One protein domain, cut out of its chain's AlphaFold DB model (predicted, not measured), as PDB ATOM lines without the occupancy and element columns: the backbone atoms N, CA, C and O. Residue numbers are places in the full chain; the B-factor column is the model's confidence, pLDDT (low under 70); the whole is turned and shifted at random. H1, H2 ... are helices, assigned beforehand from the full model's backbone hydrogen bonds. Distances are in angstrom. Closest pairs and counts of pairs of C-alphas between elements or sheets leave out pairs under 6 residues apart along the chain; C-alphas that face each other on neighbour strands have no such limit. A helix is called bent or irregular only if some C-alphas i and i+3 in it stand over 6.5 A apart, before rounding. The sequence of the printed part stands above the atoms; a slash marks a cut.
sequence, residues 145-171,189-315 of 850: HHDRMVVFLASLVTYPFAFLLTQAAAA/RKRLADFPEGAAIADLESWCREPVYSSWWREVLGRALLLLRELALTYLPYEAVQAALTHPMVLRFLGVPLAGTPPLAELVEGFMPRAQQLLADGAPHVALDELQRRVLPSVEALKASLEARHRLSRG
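What this domain is: This is residues 145 to 171 and 189 to 315 of the 850 residues of an uncharacterized protein of Tetradesmus obliquus (UniProt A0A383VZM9). The model shows two lobes: in the larger one the long bent helix H7 packs with H1, H6 and H2, and in the smaller one H3 has the short helices H4 and H5 on one side, well away from the rest. H6 folds back into H7a as a hairpin, H1 crosses both of them and H7b, and H2 crosses H7b; residues 210 to 215 and 254 to 263 run between the lobes, and the turn of residues 234 to 240 sticks out from the smaller one. The printed part has 154 residues with seven named helices, H1 to H7 in chain order, no named strand, and is all helix. It is loose, with a radius of gyration of the C-alphas of 18.6 A, and spans 53 by 42 by 26 A.

Where its parts are: The longest helix, H7, holds residues 284 to 313; by its hydrogen bonds it was assigned as one helix, but it is bent, with C-alphas 294 and 297 7.0 A apart. Its arm H7a, residues 284 to 294, is 15.6 A long, and H7b, residues 297 to 313, is 24.4 A long and ends with C-alpha 313 at (174.803, 239.493, 267.695). H6, residues 264 to 280, is 23.8 A long and irregular, with C-alphas 270 and 273 7.2 A apart and a kink of 43 degrees near residue 271. H1, residues 145 to 171, begins with C-alpha 145 at (162.302, 226.213, 275.817) and is 39.1 A long, with a kink of 29 degrees near residue 156. H2, residues 196 to 209, is 19.6 A long. H3, residues 216 to 235, is 27.6 A long and begins with C-alpha 216 at (173.598, 253.897, 268.242). H4 holds residues 239 to 245 and H5 residues 248 to 253.

How they stand to each other: H7a and H7b stand at a steep tilt of 53 degrees. H6 and H7a touch and form a helical hairpin, opposite ways at a shallow tilt of 23 degrees; their closest C-alphas, of Ala 275 and Ala 287, are 5.1 A apart. H1 touches H7b with residues 149 to 154 alone, the closest C-alphas being those of Leu 153 and Val 299 at 6.3 A. H1 touches H7a with residues 154 to 162 alone, closest at Ala 154 and Gln 292, whose C-alphas are 7.2 A apart. H1 touches H6 with residues 161 to 169 alone, at a steep tilt of 52 degrees, with the closest C-alphas, of Ala 169 and Leu 279, 7.4 A apart. H2 touches H7b at a steep tilt of 68 degrees, only just short of about perpendicular, closest at the C-alphas of Cys 208 and Ser 305, 5.7 A apart. H2 only just touches H1, with 3 pairs of C-alphas within 8 A, the closest those of Pro 160 and Gly 198 at 7.1 A. H3 and H4 touch and form a helical hairpin, opposite ways at a shallow tilt of 17 degrees, H3 with residues 229 to 233 alone; their closest C-alphas, of Leu 233 and Gln 242, are 6.4 A apart. H5 is near H3, and close but not clearly touching H4. H3, H4 and H5 are apart from H1, H2, H6 and both arms of H7. Every O i to N i+4 pair is within hydrogen-bond range in H2, H3, H4, H5, H7a and H7b, against 20 of 23 in H1 and 11 of 13 in H6.

The domain as a whole: The two C-alphas farthest apart, of Trp 217 and Gly 282, are 55.0 A from each other. Residues 172 to 188 are cut out, and C-alphas 171 and 189 are 14.5 A apart across the cut. Of the links that are printed whole, H3 to H4, H4 to H5 and H6 to H7 are tight, H2 to H3 and H5 to H6 are short, and none is long. The mean pLDDT of the printed part is 72.4; 67 residues are under 70, among them residues 145 to 171, 211 to 220, 251 to 260 and 310 to 315.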
ATOM      1  N   HIS A 145     161.066 225.489 276.151       42.91
ATOM      2  CA  HIS A 145     162.302 226.213 275.817       42.91
ATOM      3  C   HIS A 145     162.519 227.447 276.703       42.91
ATOM      4  O   HIS A 145     163.664 227.789 277.006       42.91
ATOM      5  N   HIS A 146     161.436 228.083 277.166       43.84
ATOM      6  CA  HIS A 146     161.524 229.182 278.121       43.84
ATOM      7  C   HIS A 146     162.024 228.662 279.480       43.84
ATOM      8  O   HIS A 146     162.992 229.209 280.018       43.84
ATOM      9  N   ASP A 147     161.435 227.569 279.969       54.16
ATOM     10  CA  ASP A 147     161.801 226.947 281.244       54.16
ATOM     11  C   ASP A 147     163.238 226.413 281.234       54.16
ATOM     12  O   ASP A 147     163.987 226.657 282.173       54.16
ATOM     13  N   ARG A 148     163.677 225.746 280.158       53.91
ATOM     14  CA  ARG A 148     165.015 225.124 280.071       53.91
ATOM     15  C   ARG A 148     166.166 226.098 280.326       53.91
ATOM     16  O   ARG A 148     167.121 225.721 280.999       53.91
ATOM     17  N   MET A 149     166.093 227.336 279.830       52.88
ATOM     18  CA  MET A 149     167.161 228.319 280.064       52.88
ATOM     19  C   MET A 149     167.102 228.938 281.468       52.88
ATOM     20  O   MET A 149     168.150 229.222 282.042       52.88
ATOM     21  N   VAL A 150     165.904 229.091 282.046       56.12
ATOM     22  CA  VAL A 150     165.736 229.516 283.448       56.12
ATOM     23  C   VAL A 150     166.252 228.429 284.386       56.12
ATOM     24  O   VAL A 150     167.055 228.724 285.258       56.12
ATOM     25  N   VAL A 151     165.885 227.166 284.153       55.41
ATOM     26  CA  VAL A 151     166.390 225.997 284.887       55.41
ATOM     27  C   VAL A 151     167.905 225.861 284.732       55.41
ATOM     28  O   VAL A 151     168.586 225.593 285.716       55.41
ATOM     29  N   PHE A 152     168.462 226.103 283.540       61.38
ATOM     30  CA  PHE A 152     169.912 226.064 283.346       61.38
ATOM     31  C   PHE A 152     170.635 227.159 284.145       61.38
ATOM     32  O   PHE A 152     171.543 226.840 284.910       61.38
ATOM     33  N   LEU A 153     170.213 228.421 284.036       62.34
ATOM     34  CA  LEU A 153     170.802 229.518 284.810       62.34
ATOM     35  C   LEU A 153     170.581 229.328 286.321       62.34
ATOM     36  O   LEU A 153     171.515 229.486 287.099       62.34
ATOM     37  N   ALA A 154     169.397 228.884 286.748       60.38
ATOM     38  CA  ALA A 154     169.124 228.550 288.144       60.38
ATOM     39  C   ALA A 154     170.008 227.396 288.647       60.38
ATOM     40  O   ALA A 154     170.479 227.454 289.780       60.38
ATOM     41  N   SER A 155     170.297 226.381 287.823       62.75
ATOM     42  CA  SER A 155     171.232 225.295 288.167       62.75
ATOM     43  C   SER A 155     172.690 225.764 288.229       62.75
ATOM     44  O   SER A 155     173.418 225.360 289.130       62.75
ATOM     45  N   LEU A 156     173.093 226.693 287.353       64.56
ATOM     46  CA  LEU A 156     174.394 227.371 287.397       64.56
ATOM     47  C   LEU A 156     174.612 228.141 288.705       64.56
ATOM     48  O   LEU A 156     175.742 228.233 289.161       64.56
ATOM     49  N   VAL A 157     173.548 228.670 289.311       64.06
ATOM     50  CA  VAL A 157     173.613 229.417 290.578       64.06
ATOM     51  C   VAL A 157     173.443 228.508 291.795       64.06
ATOM     52  O   VAL A 157     174.165 228.638 292.783       64.06
ATOM     53  N   THR A 158     172.512 227.556 291.733       64.56
ATOM     54  CA  THR A 158     172.255 226.631 292.845       64.56
ATOM     55  C   THR A 158     173.340 225.573 293.009       64.56
ATOM     56  O   THR A 158     173.495 225.091 294.123       64.56
ATOM     57  N   TYR A 159     174.122 225.229 291.977       64.81
ATOM     58  CA  TYR A 159     175.191 224.229 292.103       64.81
ATOM     59  C   TYR A 159     176.413 224.736 292.901       64.81
ATOM     60  O   TYR A 159     176.749 224.090 293.895       64.81
ATOM     61  N   PRO A 160     177.025 225.907 292.603       64.00
ATOM     62  CA  PRO A 160     178.056 226.496 293.463       64.00
ATOM     63  C   PRO A 160     177.528 226.791 294.868       64.00
ATOM     64  O   PRO A 160     178.222 226.551 295.849       64.00
ATOM     65  N   PHE A 161     176.273 227.235 294.995       63.75
ATOM     66  CA  PHE A 161     175.663 227.446 296.306       63.75
ATOM     67  C   PHE A 161     175.507 226.142 297.099       63.75
ATOM     68  O   PHE A 161     175.901 226.085 298.259       63.75
ATOM     69  N   ALA A 162     175.000 225.069 296.485       62.50
ATOM     70  CA  ALA A 162     174.915 223.756 297.118       62.50
ATOM     71  C   ALA A 162     176.306 223.232 297.508       62.50
ATOM     72  O   ALA A 162     176.463 222.681 298.594       62.50
ATOM     73  N   PHE A 163     177.329 223.473 296.683       65.19
ATOM     74  CA  PHE A 163     178.715 223.149 297.010       65.19
ATOM     75  C   PHE A 163     179.212 223.924 298.246       65.19
ATOM     76  O   PHE A 163     179.686 223.303 299.200       65.19
ATOM     77  N   LEU A 164     179.004 225.246 298.301       63.72
ATOM     78  CA  LEU A 164     179.309 226.079 299.474       63.72
ATOM     79  C   LEU A 164     178.566 225.610 300.732       63.72
ATOM     80  O   LEU A 164     179.164 225.528 301.804       63.72
ATOM     81  N   LEU A 165     177.287 225.245 300.605       64.75
ATOM     82  CA  LEU A 165     176.502 224.662 301.694       64.75
ATOM     83  C   LEU A 165     177.069 223.312 302.156       64.75
ATOM     84  O   LEU A 165     177.159 223.084 303.360       64.75
ATOM     85  N   THR A 166     177.500 222.431 301.243       63.88
ATOM     86  CA  THR A 166     178.129 221.155 301.627       63.88
ATOM     87  C   THR A 166     179.485 221.346 302.305       63.88
ATOM     88  O   THR A 166     179.758 220.646 303.277       63.88
ATOM     89  N   GLN A 167     180.302 222.322 301.886       66.94
ATOM     90  CA  GLN A 167     181.544 222.657 302.594       66.94
ATOM     91  C   GLN A 167     181.266 223.236 303.988       66.94
ATOM     92  O   GLN A 167     181.879 222.802 304.963       66.94
ATOM     93  N   ALA A 168     180.307 224.161 304.104       58.03
ATOM     94  CA  ALA A 168     179.896 224.732 305.386       58.03
ATOM     95  C   ALA A 168     179.376 223.654 306.354       58.03
ATOM     96  O   ALA A 168     179.788 223.613 307.513       58.03
ATOM     97  N   ALA A 169     178.534 222.734 305.868       58.69
ATOM     98  CA  ALA A 169     178.022 221.612 306.651       58.69
ATOM     99  C   ALA A 169     179.130 220.623 307.060       58.69
ATOM    100  O   ALA A 169     179.150 220.167 308.204       58.69
ATOM    101  N   ALA A 170     180.082 220.321 306.169       62.06
ATOM    102  CA  ALA A 170     181.209 219.439 306.476       62.06
ATOM    103  C   ALA A 170     182.108 220.011 307.589       62.06
ATOM    104  O   ALA A 170     182.515 219.274 308.489       62.06
ATOM    105  N   ALA A 171     182.371 221.322 307.581       59.09
ATOM    106  CA  ALA A 171     183.169 221.962 308.628       59.09
ATOM    107  C   ALA A 171     182.405 222.111 309.952       59.09
ATOM    108  O   ALA A 171     182.986 221.907 311.017       59.09
ATOM    109  N   ARG A 189     184.151 234.747 305.506       53.91
ATOM    110  CA  ARG A 189     184.529 235.798 304.568       53.91
ATOM    111  C   ARG A 189     184.679 235.322 303.125       53.91
ATOM    112  O   ARG A 189     184.716 236.194 302.266       53.91
ATOM    113  N   LYS A 190     184.787 234.010 302.855       60.00
ATOM    114  CA  LYS A 190     184.911 233.490 301.488       60.00
ATOM    115  C   LYS A 190     183.641 233.786 300.698       60.00
ATOM    116  O   LYS A 190     182.614 233.131 300.880       60.00
ATOM    117  N   ARG A 191     183.729 234.797 299.841       66.94
ATOM    118  CA  ARG A 191     182.655 235.269 298.970       66.94
ATOM    119  C   ARG A 191     182.431 234.290 297.836       66.94
ATOM    120  O   ARG A 191     183.311 233.501 297.497       66.94
ATOM    121  N   LEU A 192     181.277 234.395 297.180       66.12
ATOM    122  CA  LEU A 192     181.014 233.627 295.959       66.12
ATOM    123  C   LEU A 192     182.112 233.888 294.906       66.12
ATOM    124  O   LEU A 192     182.584 232.956 294.267       66.12
ATOM    125  N   ALA A 193     182.579 235.136 294.805       67.56
ATOM    126  CA  ALA A 193     183.648 235.565 293.902       67.56
ATOM    127  C   ALA A 193     185.053 235.003 294.223       67.56
ATOM    128  O   ALA A 193     185.926 235.072 293.365       67.56
ATOM    129  N   ASP A 194     185.284 234.426 295.410       73.00
ATOM    130  CA  ASP A 194     186.590 233.841 295.772       73.00
ATOM    131  C   ASP A 194     186.793 232.434 295.172       73.00
ATOM    132  O   ASP A 194     187.873 231.848 295.278       73.00
ATOM    133  N   PHE A 195     185.753 231.882 294.540       71.56
ATOM    134  CA  PHE A 195     185.780 230.630 293.789       71.56
ATOM    135  C   PHE A 195     185.775 230.949 292.289       71.56
ATOM    136  O   PHE A 195     185.002 231.816 291.873       71.56
ATOM    137  N   PRO A 196     186.571 230.261 291.448       68.94
ATOM    138  CA  PRO A 196     186.651 230.573 290.019       68.94
ATOM    139  C   PRO A 196     185.295 230.426 289.309       68.94
ATOM    140  O   PRO A 196     184.985 231.196 288.405       68.94
ATOM    141  N   GLU A 197     184.443 229.503 289.759       69.00
ATOM    142  CA  GLU A 197     183.074 229.346 289.266       69.00
ATOM    143  C   GLU A 197     182.189 230.558 289.601       69.00
ATOM    144  O   GLU A 197     181.389 231.001 288.777       69.00
ATOM    145  N   GLY A 198     182.319 231.102 290.812       73.50
ATOM    146  CA  GLY A 198     181.524 232.240 291.267       73.50
ATOM    147  C   GLY A 198     182.040 233.582 290.748       73.50
ATOM    148  O   GLY A 198     181.227 234.459 290.458       73.50
ATOM    149  N   ALA A 199     183.352 233.715 290.530       75.88
ATOM    150  CA  ALA A 199     183.949 234.811 289.770       75.88
ATOM    151  C   ALA A 199     183.396 234.840 288.336       75.88
ATOM    152  O   ALA A 199     182.858 235.856 287.907       75.88
ATOM    153  N   ALA A 200     183.391 233.698 287.640       72.81
ATOM    154  CA  ALA A 200     182.840 233.593 286.290       72.81
ATOM    155  C   ALA A 200     181.330 233.915 286.213       72.81
ATOM    156  O   ALA A 200     180.859 234.468 285.217       72.81
ATOM    157  N   ILE A 201     180.558 233.603 287.263       76.94
ATOM    158  CA  ILE A 201     179.140 233.987 287.374       76.94
ATOM    159  C   ILE A 201     178.986 235.492 287.640       76.94
ATOM    160  O   ILE A 201     178.111 236.114 287.040       76.94
ATOM    161  N   ALA A 202     179.828 236.090 288.489       79.56
ATOM    162  CA  ALA A 202     179.834 237.532 288.747       79.56
ATOM    163  C   ALA A 202     180.263 238.343 287.507       79.56
ATOM    164  O   ALA A 202     179.671 239.382 287.211       79.56
ATOM    165  N   ASP A 203     181.220 237.839 286.727       78.50
ATOM    166  CA  ASP A 203     181.622 238.389 285.430       78.50
ATOM    167  C   ASP A 203     180.494 238.275 284.393       78.50
ATOM    168  O   ASP A 203     180.159 239.252 283.726       78.50
ATOM    169  N   LEU A 204     179.851 237.106 284.279       79.88
ATOM    170  CA  LEU A 204     178.691 236.921 283.403       79.88
ATOM    171  C   LEU A 204     177.536 237.851 283.802       79.88
ATOM    172  O   LEU A 204     176.868 238.410 282.931       79.88
ATOM    173  N   GLU A 205     177.296 238.033 285.101       83.56
ATOM    174  CA  GLU A 205     176.288 238.956 285.609       83.56
ATOM    175  C   GLU A 205     176.650 240.418 285.332       83.56
ATOM    176  O   GLU A 205     175.798 241.150 284.830       83.56
ATOM    177  N   SER A 206     177.878 240.856 285.619       82.62
ATOM    178  CA  SER A 206     178.309 242.236 285.365       82.62
ATOM    179  C   SER A 206     178.239 242.565 283.871       82.62
ATOM    180  O   SER A 206     177.628 243.567 283.492       82.62
ATOM    181  N   TRP A 207     178.698 241.646 283.018       82.12
ATOM    182  CA  TRP A 207     178.537 241.718 281.568       82.12
ATOM    183  C   TRP A 207     177.062 241.768 281.152       82.12
ATOM    184  O   TRP A 207     176.692 242.571 280.305       82.12
ATOM    185  N   CYS A 208     176.168 240.985 281.762       81.38
ATOM    186  CA  CYS A 208     174.730 241.074 281.475       81.38
ATOM    187  C   CYS A 208     174.070 242.360 282.009       81.38
ATOM    188  O   CYS A 208     173.036 242.764 281.467       81.38
ATOM    189  N   ARG A 209     174.624 242.985 283.055       81.12
ATOM    190  CA  ARG A 209     174.139 244.236 283.671       81.12
ATOM    191  C   ARG A 209     174.538 245.485 282.896       81.12
ATOM    192  O   ARG A 209     173.799 246.468 282.956       81.12
ATOM    193  N   GLU A 210     175.646 245.449 282.155       79.94
ATOM    194  CA  GLU A 210     175.998 246.509 281.206       79.94
ATOM    195  C   GLU A 210     174.826 246.783 280.235       79.94
ATOM    196  O   GLU A 210     174.290 245.837 279.634       79.94
ATOM    197  N   PRO A 211     174.422 248.056 280.048       68.19
ATOM    198  CA  PRO A 211     173.256 248.410 279.245       68.19
ATOM    199  C   PRO A 211     173.458 248.055 277.772       68.19
ATOM    200  O   PRO A 211     174.476 248.379 277.164       68.19
ATOM    201  N   VAL A 212     172.461 247.401 277.174       67.06
ATOM    202  CA  VAL A 212     172.569 246.866 275.811       67.06
ATOM    203  C   VAL A 212     171.751 247.712 274.851       67.06
ATOM    204  O   VAL A 212     170.545 247.521 274.672       67.06
ATOM    205  N   TYR A 213     172.412 248.660 274.197       65.12
ATOM    206  CA  TYR A 213     171.739 249.566 273.278       65.12
ATOM    207  C   TYR A 213     171.464 248.904 271.926       65.12
ATOM    208  O   TYR A 213     172.362 248.547 271.167       65.12
ATOM    209  N   SER A 214     170.180 248.781 271.581       59.91
ATOM    210  CA  SER A 214     169.753 248.169 270.318       59.91
ATOM    211  C   SER A 214     170.029 249.027 269.070       59.91
ATOM    212  O   SER A 214     169.768 248.588 267.952       59.91
ATOM    213  N   SER A 215     170.475 250.271 269.248       63.38
ATOM    214  CA  SER A 215     170.874 251.192 268.182       63.38
ATOM    215  C   SER A 215     171.818 252.261 268.729       63.38
ATOM    216  O   SER A 215     171.684 252.666 269.881       63.38
ATOM    217  N   TRP A 216     172.708 252.785 267.881       62.78
ATOM    218  CA  TRP A 216     173.598 253.897 268.242       62.78
ATOM    219  C   TRP A 216     172.826 255.129 268.747       62.78
ATOM    220  O   TRP A 216     173.221 255.734 269.735       62.78
ATOM    221  N   TRP A 217     171.662 255.460 268.170       63.06
ATOM    222  CA  TRP A 217     170.852 256.568 268.696       63.06
ATOM    223  C   TRP A 217     170.305 256.289 270.104       63.06
ATOM    224  O   TRP A 217     170.201 257.219 270.897       63.06
ATOM    225  N   ARG A 218     169.976 255.030 270.443       66.25
ATOM    226  CA  ARG A 218     169.567 254.645 271.807       66.25
ATOM    227  C   ARG A 218     170.738 254.638 272.770       66.25
ATOM    228  O   ARG A 218     170.519 254.875 273.947       66.25
ATOM    229  N   GLU A 219     171.948 254.405 272.283       65.62
ATOM    230  CA  GLU A 219     173.166 254.564 273.066       65.62
ATOM    231  C   GLU A 219     173.468 256.031 273.349       65.62
ATOM    232  O   GLU A 219     173.621 256.401 274.505       65.62
ATOM    233  N   VAL A 220     173.471 256.889 272.326       66.75
ATOM    234  CA  VAL A 220     173.672 258.333 272.496       66.75
ATOM    235  C   VAL A 220     172.582 258.921 273.390       66.75
ATOM    236  O   VAL A 220     172.900 259.601 274.359       66.75
ATOM    237  N   LEU A 221     171.306 258.612 273.132       71.31
ATOM    238  CA  LEU A 221     170.197 259.080 273.966       71.31
ATOM    239  C   LEU A 221     170.229 258.449 275.365       71.31
ATOM    240  O   LEU A 221     169.946 259.133 276.339       71.31
ATOM    241  N   GLY A 222     170.591 257.172 275.487       70.69
ATOM    242  CA  GLY A 222     170.690 256.460 276.760       70.69
ATOM    243  C   GLY A 222     171.803 257.008 277.646       70.69
ATOM    244  O   GLY A 222     171.547 257.331 278.800       70.69
ATOM    245  N   ARG A 223     173.008 257.206 277.098       69.94
ATOM    246  CA  ARG A 223     174.133 257.865 277.779       69.94
ATOM    247  C   ARG A 223     173.814 259.330 278.092       69.94
ATOM    248  O   ARG A 223     174.090 259.770 279.202       69.94
ATOM    249  N   ALA A 224     173.177 260.066 277.177       68.62
ATOM    250  CA  ALA A 224     172.752 261.446 277.424       68.62
ATOM    251  C   ALA A 224     171.698 261.542 278.538       68.62
ATOM    252  O   ALA A 224     171.782 262.437 279.368       68.62
ATOM    253  N   LEU A 225     170.736 260.616 278.599       72.88
ATOM    254  CA  LEU A 225     169.730 260.555 279.662       72.88
ATOM    255  C   LEU A 225     170.291 260.007 280.984       72.88
ATOM    256  O   LEU A 225     169.802 260.401 282.039       72.88
ATOM    257  N   LEU A 226     171.310 259.141 280.961       72.69
ATOM    258  CA  LEU A 226     172.048 258.733 282.161       72.69
ATOM    259  C   LEU A 226     172.854 259.906 282.730       72.69
ATOM    260  O   LEU A 226     172.713 260.195 283.912       72.69
ATOM    261  N   LEU A 227     173.576 260.654 281.889       74.19
ATOM    262  CA  LEU A 227     174.217 261.917 282.274       74.19
ATOM    263  C   LEU A 227     173.192 262.939 282.779       74.19
ATOM    264  O   LEU A 227     173.404 263.549 283.820       74.19
ATOM    265  N   LEU A 228     172.052 263.098 282.099       70.88
ATOM    266  CA  LEU A 228     170.962 263.968 282.553       70.88
ATOM    267  C   LEU A 228     170.418 263.520 283.917       70.88
ATOM    268  O   LEU A 228     170.088 264.365 284.741       70.88
ATOM    269  N   ARG A 229     170.331 262.207 284.166       78.50
ATOM    270  CA  ARG A 229     169.894 261.632 285.443       78.50
ATOM    271  C   ARG A 229     170.918 261.856 286.547       78.50
ATOM    272  O   ARG A 229     170.512 262.244 287.633       78.50
ATOM    273  N   GLU A 230     172.204 261.639 286.295       77.69
ATOM    274  CA  GLU A 230     173.269 261.924 287.262       77.69
ATOM    275  C   GLU A 230     173.303 263.419 287.589       77.69
ATOM    276  O   GLU A 230     173.179 263.789 288.751       77.69
ATOM    277  N   LEU A 231     173.301 264.287 286.572       69.81
ATOM    278  CA  LEU A 231     173.208 265.737 286.752       69.81
ATOM    279  C   LEU A 231     171.926 266.152 287.497       69.81
ATOM    280  O   LEU A 231     171.983 267.020 288.363       69.81
ATOM    281  N   ALA A 232     170.776 265.534 287.220       73.81
ATOM    282  CA  ALA A 232     169.537 265.836 287.935       73.81
ATOM    283  C   ALA A 232     169.558 265.353 289.395       73.81
ATOM    284  O   ALA A 232     169.108 266.075 290.278       73.81
ATOM    285  N   LEU A 233     170.111 264.172 289.678       77.44
ATOM    286  CA  LEU A 233     170.260 263.677 291.048       77.44
ATOM    287  C   LEU A 233     171.280 264.503 291.850       77.44
ATOM    288  O   LEU A 233     171.091 264.693 293.047       77.44
ATOM    289  N   THR A 234     172.329 265.025 291.206       80.31
ATOM    290  CA  THR A 234     173.357 265.854 291.856       80.31
ATOM    291  C   THR A 234     172.944 267.321 292.026       80.31
ATOM    292  O   THR A 234     173.304 267.927 293.032       80.31
ATOM    293  N   TYR A 235     172.205 267.908 291.075       72.56
ATOM    294  CA  TYR A 235     171.977 269.364 291.015       72.56
ATOM    295  C   TYR A 235     170.507 269.819 291.058       72.56
ATOM    296  O   TYR A 235     170.263 271.012 291.236       72.56
ATOM    297  N   LEU A 236     169.517 268.927 290.915       69.31
ATOM    298  CA  LEU A 236     168.090 269.279 290.976       69.31
ATOM    299  C   LEU A 236     167.438 268.718 292.257       69.31
ATOM    300  O   LEU A 236     167.140 267.524 292.316       69.31
ATOM    301  N   PRO A 237     167.116 269.562 293.260       74.00
ATOM    302  CA  PRO A 237     166.484 269.139 294.518       74.00
ATOM    303  C   PRO A 237     164.975 268.845 294.376       74.00
ATOM    304  O   PRO A 237     164.224 268.929 295.343       74.00
ATOM    305  N   TYR A 238     164.495 268.563 293.162       72.81
ATOM    306  CA  TYR A 238     163.070 268.456 292.858       72.81
ATOM    307  C   TYR A 238     162.631 266.988 292.842       72.81
ATOM    308  O   TYR A 238     162.774 266.295 291.831       72.81
ATOM    309  N   GLU A 239     162.079 266.513 293.961       77.94
ATOM    310  CA  GLU A 239     161.709 265.102 294.178       77.94
ATOM    311  C   GLU A 239     160.849 264.515 293.049       77.94
ATOM    312  O   GLU A 239     161.074 263.385 292.628       77.94
ATOM    313  N   ALA A 240     159.918 265.291 292.481       71.94
ATOM    314  CA  ALA A 240     159.075 264.838 291.370       71.94
ATOM    315  C   ALA A 240     159.871 264.518 290.086       71.94
ATOM    316  O   ALA A 240     159.519 263.593 289.355       71.94
ATOM    317  N   VAL A 241     160.962 265.247 289.817       69.50
ATOM    318  CA  VAL A 241     161.851 264.985 288.671       69.50
ATOM    319  C   VAL A 241     162.723 263.764 288.953       69.50
ATOM    320  O   VAL A 241     162.892 262.916 288.078       69.50
ATOM    321  N   GLN A 242     163.214 263.621 290.187       75.56
ATOM    322  CA  GLN A 242     163.968 262.438 290.602       75.56
ATOM    323  C   GLN A 242     163.100 261.170 290.526       75.56
ATOM    324  O   GLN A 242     163.522 260.189 289.918       75.56
ATOM    325  N   ALA A 243     161.862 261.213 291.034       77.31
ATOM    326  CA  ALA A 243     160.886 260.125 290.962       77.31
ATOM    327  C   ALA A 243     160.501 259.751 289.518       77.31
ATOM    328  O   ALA A 243     160.352 258.573 289.194       77.31
ATOM    329  N   ALA A 244     160.380 260.736 288.621       76.94
ATOM    330  CA  ALA A 244     160.148 260.482 287.201       76.94
ATOM    331  C   ALA A 244     161.354 259.792 286.533       76.94
ATOM    332  O   ALA A 244     161.175 258.847 285.764       76.94
ATOM    333  N   LEU A 245     162.584 260.213 286.852       72.00
ATOM    334  CA  LEU A 245     163.820 259.639 286.302       72.00
ATOM    335  C   LEU A 245     164.173 258.258 286.883       72.00
ATOM    336  O   LEU A 245     164.865 257.482 286.225       72.00
ATOM    337  N   THR A 246     163.698 257.926 288.086       74.88
ATOM    338  CA  THR A 246     163.801 256.577 288.675       74.88
ATOM    339  C   THR A 246     162.626 255.666 288.317       74.88
ATOM    340  O   THR A 246     162.645 254.486 288.667       74.88
ATOM    341  N   HIS A 247     161.616 256.159 287.591       79.25
ATOM    342  CA  HIS A 247     160.430 255.374 287.269       79.25
ATOM    343  C   HIS A 247     160.784 254.115 286.441       79.25
ATOM    344  O   HIS A 247     161.515 254.224 285.447       79.25
ATOM    345  N   PRO A 248     160.233 252.920 286.750       67.44
ATOM    346  CA  PRO A 248     160.635 251.665 286.098       67.44
ATOM    347  C   PRO A 248     160.495 251.655 284.570       67.44
ATOM    348  O   PRO A 248     161.263 250.984 283.882       67.44
ATOM    349  N   MET A 249     159.539 252.413 284.015       68.88
ATOM    350  CA  MET A 249     159.400 252.559 282.559       68.88
ATOM    351  C   MET A 249     160.539 253.369 281.929       68.88
ATOM    352  O   MET A 249     160.970 253.031 280.830       68.88
ATOM    353  N   VAL A 250     161.065 254.386 282.623       70.56
ATOM    354  CA  VAL A 250     162.217 255.170 282.152       70.56
ATOM    355  C   VAL A 250     163.477 254.307 282.211       70.56
ATOM    356  O   VAL A 250     164.170 254.189 281.207       70.56
ATOM    357  N   LEU A 251     163.711 253.591 283.315       68.19
ATOM    358  CA  LEU A 251     164.843 252.659 283.441       68.19
ATOM    359  C   LEU A 251     164.807 251.528 282.390       68.19
ATOM    360  O   LEU A 251     165.839 251.194 281.805       68.19
ATOM    361  N   ARG A 252     163.617 250.993 282.068       67.19
ATOM    362  CA  ARG A 252     163.432 250.053 280.945       67.19
ATOM    363  C   ARG A 252     163.712 250.694 279.583       67.19
ATOM    364  O   ARG A 252     164.338 250.053 278.743       67.19
ATOM    365  N   PHE A 253     163.277 251.933 279.353       66.88
ATOM    366  CA  PHE A 253     163.536 252.652 278.098       66.88
ATOM    367  C   PHE A 253     165.030 252.956 277.899       66.88
ATOM    368  O   PHE A 253     165.526 252.882 276.776       66.88
ATOM    369  N   LEU A 254     165.760 253.211 278.990       64.75
ATOM    370  CA  LEU A 254     167.216 253.396 279.012       64.75
ATOM    371  C   LEU A 254     168.017 252.114 278.730       64.75
ATOM    372  O   LEU A 254     169.242 252.171 278.677       64.75
ATOM    373  N   GLY A 255     167.359 250.965 278.540       60.28
ATOM    374  CA  GLY A 255     168.041 249.711 278.224       60.28
ATOM    375  C   GLY A 255     168.835 249.132 279.395       60.28
ATOM    376  O   GLY A 255     169.789 248.394 279.159       60.28
ATOM    377  N   VAL A 256     168.441 249.442 280.639       61.00
ATOM    378  CA  VAL A 256     169.051 248.903 281.866       61.00
ATOM    379  C   VAL A 256     168.103 247.871 282.509       61.00
ATOM    380  O   VAL A 256     167.451 248.164 283.514       61.00
ATOM    381  N   PRO A 257     167.960 246.652 281.941       56.25
ATOM    382  CA  PRO A 257     166.964 245.674 282.394       56.25
ATOM    383  C   PRO A 257     167.188 245.174 283.831       56.25
ATOM    384  O   PRO A 257     166.242 244.697 284.448       56.25
ATOM    385  N   LEU A 258     168.408 245.309 284.369       60.31
ATOM    386  CA  LEU A 258     168.798 244.864 285.713       60.31
ATOM    387  C   LEU A 258     168.880 245.996 286.763       60.31
ATOM    388  O   LEU A 258     169.304 245.745 287.888       60.31
ATOM    389  N   ALA A 259     168.449 247.227 286.448       60.78
ATOM    390  CA  ALA A 259     168.573 248.397 287.340       60.78
ATOM    391  C   ALA A 259     167.823 248.299 288.689       60.78
ATOM    392  O   ALA A 259     167.993 249.174 289.534       60.78
ATOM    393  N   GLY A 260     166.971 247.286 288.877       69.44
ATOM    394  CA  GLY A 260     166.176 247.080 290.095       69.44
ATOM    395  C   GLY A 260     166.324 245.703 290.748       69.44
ATOM    396  O   GLY A 260     165.677 245.452 291.758       69.44
ATOM    397  N   THR A 261     167.143 244.806 290.193       80.69
ATOM    398  CA  THR A 261     167.421 243.488 290.791       80.69
ATOM    399  C   THR A 261     168.790 243.520 291.472       80.69
ATOM    400  O   THR A 261     169.769 243.833 290.784       80.69
ATOM    401  N   PRO A 262     168.914 243.185 292.771       84.25
ATOM    402  CA  PRO A 262     170.218 243.109 293.432       84.25
ATOM    403  C   PRO A 262     171.133 242.088 292.732       84.25
ATOM    404  O   PRO A 262     170.620 241.132 292.129       84.25
ATOM    405  N   PRO A 263     172.464 242.295 292.744       84.75
ATOM    406  CA  PRO A 263     173.444 241.315 292.294       84.75
ATOM    407  C   PRO A 263     173.177 239.930 292.868       84.75
ATOM    408  O   PRO A 263     172.795 239.766 294.027       84.75
ATOM    409  N   LEU A 264     173.402 238.918 292.047       82.94
ATOM    410  CA  LEU A 264     173.275 237.522 292.416       82.94
ATOM    411  C   LEU A 264     174.238 237.159 293.557       82.94
ATOM    412  O   LEU A 264     173.858 236.427 294.469       82.94
ATOM    413  N   ALA A 265     175.446 237.731 293.543       80.25
ATOM    414  CA  ALA A 265     176.401 237.629 294.645       80.25
ATOM    415  C   ALA A 265     175.838 238.218 295.954       80.25
ATOM    416  O   ALA A 265     175.847 237.535 296.973       80.25
ATOM    417  N   GLU A 266     175.259 239.427 295.924       84.94
ATOM    418  CA  GLU A 266     174.640 240.058 297.102       84.94
ATOM    419  C   GLU A 266     173.423 239.272 297.621       84.94
ATOM    420  O   GLU A 266     173.238 239.138 298.830       84.94
ATOM    421  N   LEU A 267     172.608 238.701 296.724       85.75
ATOM    422  CA  LEU A 267     171.491 237.820 297.090       85.75
ATOM    423  C   LEU A 267     171.965 236.545 297.794       85.75
ATOM    424  O   LEU A 267     171.350 236.126 298.777       85.75
ATOM    425  N   VAL A 268     173.037 235.929 297.292       81.81
ATOM    426  CA  VAL A 268     173.635 234.722 297.874       81.81
ATOM    427  C   VAL A 268     174.281 235.035 299.225       81.81
ATOM    428  O   VAL A 268     173.981 234.353 300.204       81.81
ATOM    429  N   GLU A 269     175.097 236.087 299.313       82.50
ATOM    430  CA  GLU A 269     175.753 236.515 300.556       82.50
ATOM    431  C   GLU A 269     174.727 236.914 301.628       82.50
ATOM    432  O   GLU A 269     174.813 236.452 302.766       82.50
ATOM    433  N   GLY A 270     173.695 237.681 301.260       87.25
ATOM    434  CA  GLY A 270     172.611 238.072 302.165       87.25
ATOM    435  C   GLY A 270     171.711 236.913 302.615       87.25
ATOM    436  O   GLY A 270     171.092 236.994 303.678       87.25
ATOM    437  N   PHE A 271     171.633 235.821 301.846       87.56
ATOM    438  CA  PHE A 271     170.878 234.623 302.222       87.56
ATOM    439  C   PHE A 271     171.713 233.590 303.000       87.56
ATOM    440  O   PHE A 271     171.148 232.792 303.755       87.56
ATOM    441  N   MET A 272     173.044 233.610 302.882       82.62
ATOM    442  CA  MET A 272     173.926 232.583 303.450       82.62
ATOM    443  C   MET A 272     173.739 232.333 304.963       82.62
ATOM    444  O   MET A 272     173.660 231.162 305.343       82.62
ATOM    445  N   PRO A 273     173.567 233.350 305.841       87.38
ATOM    446  CA  PRO A 273     173.313 233.112 307.267       87.38
ATOM    447  C   PRO A 273     172.000 232.357 307.525       87.38
ATOM    448  O   PRO A 273     171.926 231.495 308.401       87.38
ATOM    449  N   ARG A 274     170.957 232.634 306.727       89.62
ATOM    450  CA  ARG A 274     169.660 231.950 306.828       89.62
ATOM    451  C   ARG A 274     169.745 230.513 306.317       89.62
ATOM    452  O   ARG A 274     169.155 229.622 306.923       89.62
ATOM    453  N   ALA A 275     170.509 230.276 305.253       82.00
ATOM    454  CA  ALA A 275     170.765 228.934 304.742       82.00
ATOM    455  C   ALA A 275     171.543 228.068 305.747       82.00
ATOM    456  O   ALA A 275     171.194 226.908 305.950       82.00
ATOM    457  N   GLN A 276     172.547 228.638 306.424       83.12
ATOM    458  CA  GLN A 276     173.291 227.962 307.493       83.12
ATOM    459  C   GLN A 276     172.391 227.600 308.684       83.12
ATOM    460  O   GLN A 276     172.482 226.483 309.190       83.12
ATOM    461  N   GLN A 277     171.478 228.491 309.085       87.44
ATOM    462  CA  GLN A 277     170.483 228.189 310.119       87.44
ATOM    463  C   GLN A 277     169.568 227.025 309.701       87.44
ATOM    464  O   GLN A 277     169.458 226.043 310.425       87.44
ATOM    465  N   LEU A 278     168.981 227.085 308.501       82.94
ATOM    466  CA  LEU A 278     168.095 226.031 307.989       82.94
ATOM    467  C   LEU A 278     168.806 224.677 307.800       82.94
ATOM    468  O   LEU A 278     168.163 223.632 307.878       82.94
ATOM    469  N   LEU A 279     170.125 224.672 307.574       79.44
ATOM    470  CA  LEU A 279     170.942 223.454 307.592       79.44
ATOM    471  C   LEU A 279     171.122 222.889 309.004       79.44
ATOM    472  O   LEU A 279     170.983 221.680 309.179       79.44
ATOM    473  N   ALA A 280     171.407 223.741 309.994       80.56
ATOM    474  CA  ALA A 280     171.511 223.331 311.396       80.56
ATOM    475  C   ALA A 280     170.174 222.780 311.932       80.56
ATOM    476  O   ALA A 280     170.167 221.792 312.662       80.56
ATOM    477  N   ASP A 281     169.054 223.350 311.478       87.44
ATOM    478  CA  ASP A 281     167.688 222.890 311.768       87.44
ATOM    479  C   ASP A 281     167.301 221.593 311.008       87.44
ATOM    480  O   ASP A 281     166.174 221.109 311.128       87.44
ATOM    481  N   GLY A 282     168.199 221.015 310.199       84.94
ATOM    482  CA  GLY A 282     167.953 219.773 309.454       84.94
ATOM    483  C   GLY A 282     167.016 219.916 308.244       84.94
ATOM    484  O   GLY A 282     166.494 218.916 307.749       84.94
ATOM    485  N   ALA A 283     166.816 221.136 307.735       86.62
ATOM    486  CA  ALA A 283     165.879 221.473 306.660       86.62
ATOM    487  C   ALA A 283     166.571 221.968 305.357       86.62
ATOM    488  O   ALA A 283     166.217 223.030 304.831       86.62
ATOM    489  N   PRO A 284     167.520 221.206 304.760       77.81
ATOM    490  CA  PRO A 284     168.287 221.637 303.580       77.81
ATOM    491  C   PRO A 284     167.406 221.928 302.357       77.81
ATOM    492  O   PRO A 284     167.723 222.797 301.548       77.81
ATOM    493  N   HIS A 285     166.284 221.216 302.231       79.25
ATOM    494  CA  HIS A 285     165.326 221.414 301.150       79.25
ATOM    495  C   HIS A 285     164.669 222.799 301.234       79.25
ATOM    496  O   HIS A 285     164.591 223.472 300.215       79.25
ATOM    497  N   VAL A 286     164.300 223.274 302.433       86.75
ATOM    498  CA  VAL A 286     163.726 224.618 302.640       86.75
ATOM    499  C   VAL A 286     164.740 225.707 302.288       86.75
ATOM    500  O   VAL A 286     164.375 226.694 301.652       86.75
ATOM    501  N   ALA A 287     166.017 225.512 302.637       80.38
ATOM    502  CA  ALA A 287     167.086 226.446 302.283       80.38
ATOM    503  C   ALA A 287     167.260 226.580 300.759       80.38
ATOM    504  O   ALA A 287     167.395 227.691 300.247       80.38
ATOM    505  N   LEU A 288     167.219 225.459 300.029       78.81
ATOM    506  CA  LEU A 288     167.317 225.452 298.569       78.81
ATOM    507  C   LEU A 288     166.094 226.119 297.917       78.81
ATOM    508  O   LEU A 288     166.249 226.941 297.016       78.81
ATOM    509  N   ASP A 289     164.894 225.803 298.404       84.06
ATOM    510  CA  ASP A 289     163.616 226.333 297.920       84.06
ATOM    511  C   ASP A 289     163.488 227.853 298.123       84.06
ATOM    512  O   ASP A 289     162.966 228.573 297.267       84.06
ATOM    513  N   GLU A 290     163.966 228.356 299.268       87.81
ATOM    514  CA  GLU A 290     163.963 229.784 299.582       87.81
ATOM    515  C   GLU A 290     165.032 230.538 298.770       87.81
ATOM    516  O   GLU A 290     164.731 231.613 298.242       87.81
ATOM    517  N   LEU A 291     166.230 229.961 298.572       83.38
ATOM    518  CA  LEU A 291     167.217 230.524 297.643       83.38
ATOM    519  C   LEU A 291     166.638 230.607 296.228       83.38
ATOM    520  O   LEU A 291     166.683 231.675 295.623       83.38
ATOM    521  N   GLN A 292     166.090 229.508 295.696       83.25
ATOM    522  CA  GLN A 292     165.548 229.471 294.335       83.25
ATOM    523  C   GLN A 292     164.494 230.562 294.130       83.25
ATOM    524  O   GLN A 292     164.575 231.304 293.153       83.25
ATOM    525  N   ARG A 293     163.573 230.741 295.086       86.81
ATOM    526  CA  ARG A 293     162.571 231.819 295.051       86.81
ATOM    527  C   ARG A 293     163.175 233.229 295.083       86.81
ATOM    528  O   ARG A 293     162.654 234.108 294.403       86.81
ATOM    529  N   ARG A 294     164.261 233.456 295.832       86.38
ATOM    530  CA  ARG A 294     164.971 234.753 295.890       86.38
ATOM    531  C   ARG A 294     165.812 235.033 294.637       86.38
ATOM    532  O   ARG A 294     165.939 236.185 294.235       86.38
ATOM    533  N   VAL A 295     166.378 233.994 294.028       83.38
ATOM    534  CA  VAL A 295     167.284 234.066 292.869       83.38
ATOM    535  C   VAL A 295     166.536 234.147 291.533       83.38
ATOM    536  O   VAL A 295     167.035 234.776 290.598       83.38
ATOM    537  N   LEU A 296     165.341 233.550 291.437       82.94
ATOM    538  CA  LEU A 296     164.559 233.462 290.197       82.94
ATOM    539  C   LEU A 296     164.396 234.811 289.456       82.94
ATOM    540  O   LEU A 296     164.678 234.830 288.257       82.94
ATOM    541  N   PRO A 297     164.061 235.949 290.106       84.56
ATOM    542  CA  PRO A 297     163.895 237.225 289.402       84.56
ATOM    543  C   PRO A 297     165.194 237.749 288.771       84.56
ATOM    544  O   PRO A 297     165.175 238.278 287.660       84.56
ATOM    545  N   SER A 298     166.338 237.574 289.445       82.12
ATOM    546  CA  SER A 298     167.644 237.954 288.892       82.12
ATOM    547  C   SER A 298     168.054 237.021 287.748       82.12
ATOM    548  O   SER A 298     168.575 237.488 286.738       82.12
ATOM    549  N   VAL A 299     167.750 235.722 287.840       80.00
ATOM    550  CA  VAL A 299     167.967 234.757 286.747       80.00
ATOM    551  C   VAL A 299     167.114 235.081 285.514       80.00
ATOM    552  O   VAL A 299     167.625 235.048 284.393       80.00
ATOM    553  N   GLU A 300     165.843 235.442 285.692       80.44
ATOM    554  CA  GLU A 300     164.967 235.885 284.599       80.44
ATOM    555  C   GLU A 300     165.473 237.180 283.945       80.44
ATOM    556  O   GLU A 300     165.480 237.291 282.715       80.44
ATOM    557  N   ALA A 301     165.969 238.134 284.740       78.88
ATOM    558  CA  ALA A 301     166.557 239.376 284.243       78.88
ATOM    559  C   ALA A 301     167.868 239.143 283.460       78.88
ATOM    560  O   ALA A 301     168.051 239.707 282.376       78.88
ATOM    561  N   LEU A 302     168.747 238.258 283.952       80.19
ATOM    562  CA  LEU A 302     169.960 237.822 283.245       80.19
ATOM    563  C   LEU A 302     169.617 237.152 281.911       80.19
ATOM    564  O   LEU A 302     170.172 237.513 280.873       80.19
ATOM    565  N   LYS A 303     168.637 236.242 281.910       80.75
ATOM    566  CA  LYS A 303     168.092 235.622 280.696       80.75
ATOM    567  C   LYS A 303     167.585 236.660 279.693       80.75
ATOM    568  O   LYS A 303     167.922 236.569 278.515       80.75
ATOM    569  N   ALA A 304     166.804 237.644 280.136       77.69
ATOM    570  CA  ALA A 304     166.286 238.688 279.254       77.69
ATOM    571  C   ALA A 304     167.417 239.522 278.620       77.69
ATOM    572  O   ALA A 304     167.341 239.852 277.434       77.69
ATOM    573  N   SER A 305     168.489 239.805 279.372       79.44
ATOM    574  CA  SER A 305     169.689 240.469 278.843       79.44
ATOM    575  C   SER A 305     170.441 239.589 277.834       79.44
ATOM    576  O   SER A 305     170.752 240.045 276.733       79.44
ATOM    577  N   LEU A 306     170.644 238.302 278.138       78.19
ATOM    578  CA  LEU A 306     171.268 237.331 277.227       78.19
ATOM    579  C   LEU A 306     170.493 237.183 275.910       78.19
ATOM    580  O   LEU A 306     171.092 237.216 274.835       78.19
ATOM    581  N   GLU A 307     169.162 237.086 275.965       77.06
ATOM    582  CA  GLU A 307     168.325 237.059 274.762       77.06
ATOM    583  C   GLU A 307     168.436 238.357 273.951       77.06
ATOM    584  O   GLU A 307     168.481 238.305 272.720       77.06
ATOM    585  N   ALA A 308     168.503 239.522 274.607       70.75
ATOM    586  CA  ALA A 308     168.691 240.803 273.930       70.75
ATOM    587  C   ALA A 308     170.067 240.890 273.243       70.75
ATOM    588  O   ALA A 308     170.138 241.249 272.064       70.75
ATOM    589  N   ARG A 309     171.144 240.488 273.934       75.94
ATOM    590  CA  ARG A 309     172.512 240.425 273.387       75.94
ATOM    591  C   ARG A 309     172.604 239.447 272.211       75.94
ATOM    592  O   ARG A 309     173.134 239.814 271.165       75.94
ATOM    593  N   HIS A 310     171.993 238.264 272.309       69.94
ATOM    594  CA  HIS A 310     171.950 237.280 271.214       69.94
ATOM    595  C   HIS A 310     171.163 237.767 269.987       69.94
ATOM    596  O   HIS A 310     171.571 237.567 268.844       69.94
ATOM    597  N   ARG A 311     170.041 238.471 270.191       65.19
ATOM    598  CA  ARG A 311     169.299 239.102 269.081       65.19
ATOM    599  C   ARG A 311     170.131 240.188 268.384       65.19
ATOM    600  O   ARG A 311     169.975 240.384 267.180       65.19
ATOM    601  N   LEU A 312     171.022 240.868 269.109       64.88
ATOM    602  CA  LEU A 312     171.913 241.902 268.571       64.88
ATOM    603  C   LEU A 312     173.204 241.356 267.945       64.88
ATOM    604  O   LEU A 312     173.741 242.012 267.052       64.88
ATOM    605  N   SER A 313     173.674 240.172 268.348       65.25
ATOM    606  CA  SER A 313     174.803 239.493 267.695       65.25
ATOM    607  C   SER A 313     174.428 238.922 266.322       65.25
ATOM    608  O   SER A 313     175.269 238.889 265.430       65.25
ATOM    609  N   ARG A 314     173.159 238.523 266.126       56.97
ATOM    610  CA  ARG A 314     172.630 237.986 264.854       56.97
ATOM    611  C   ARG A 314     171.948 239.011 263.938       56.97
ATOM    612  O   ARG A 314     171.606 238.673 262.808       56.97
ATOM    613  N   GLY A 315     171.686 240.228 264.410       62.16
ATOM    614  CA  GLY A 315     171.084 241.285 263.592       62.16
ATOM    615  C   GLY A 315     172.145 242.084 262.826       62.16
ATOM    616  O   GLY A 315     173.198 242.346 263.409       62.16
TER     617      GLY A 315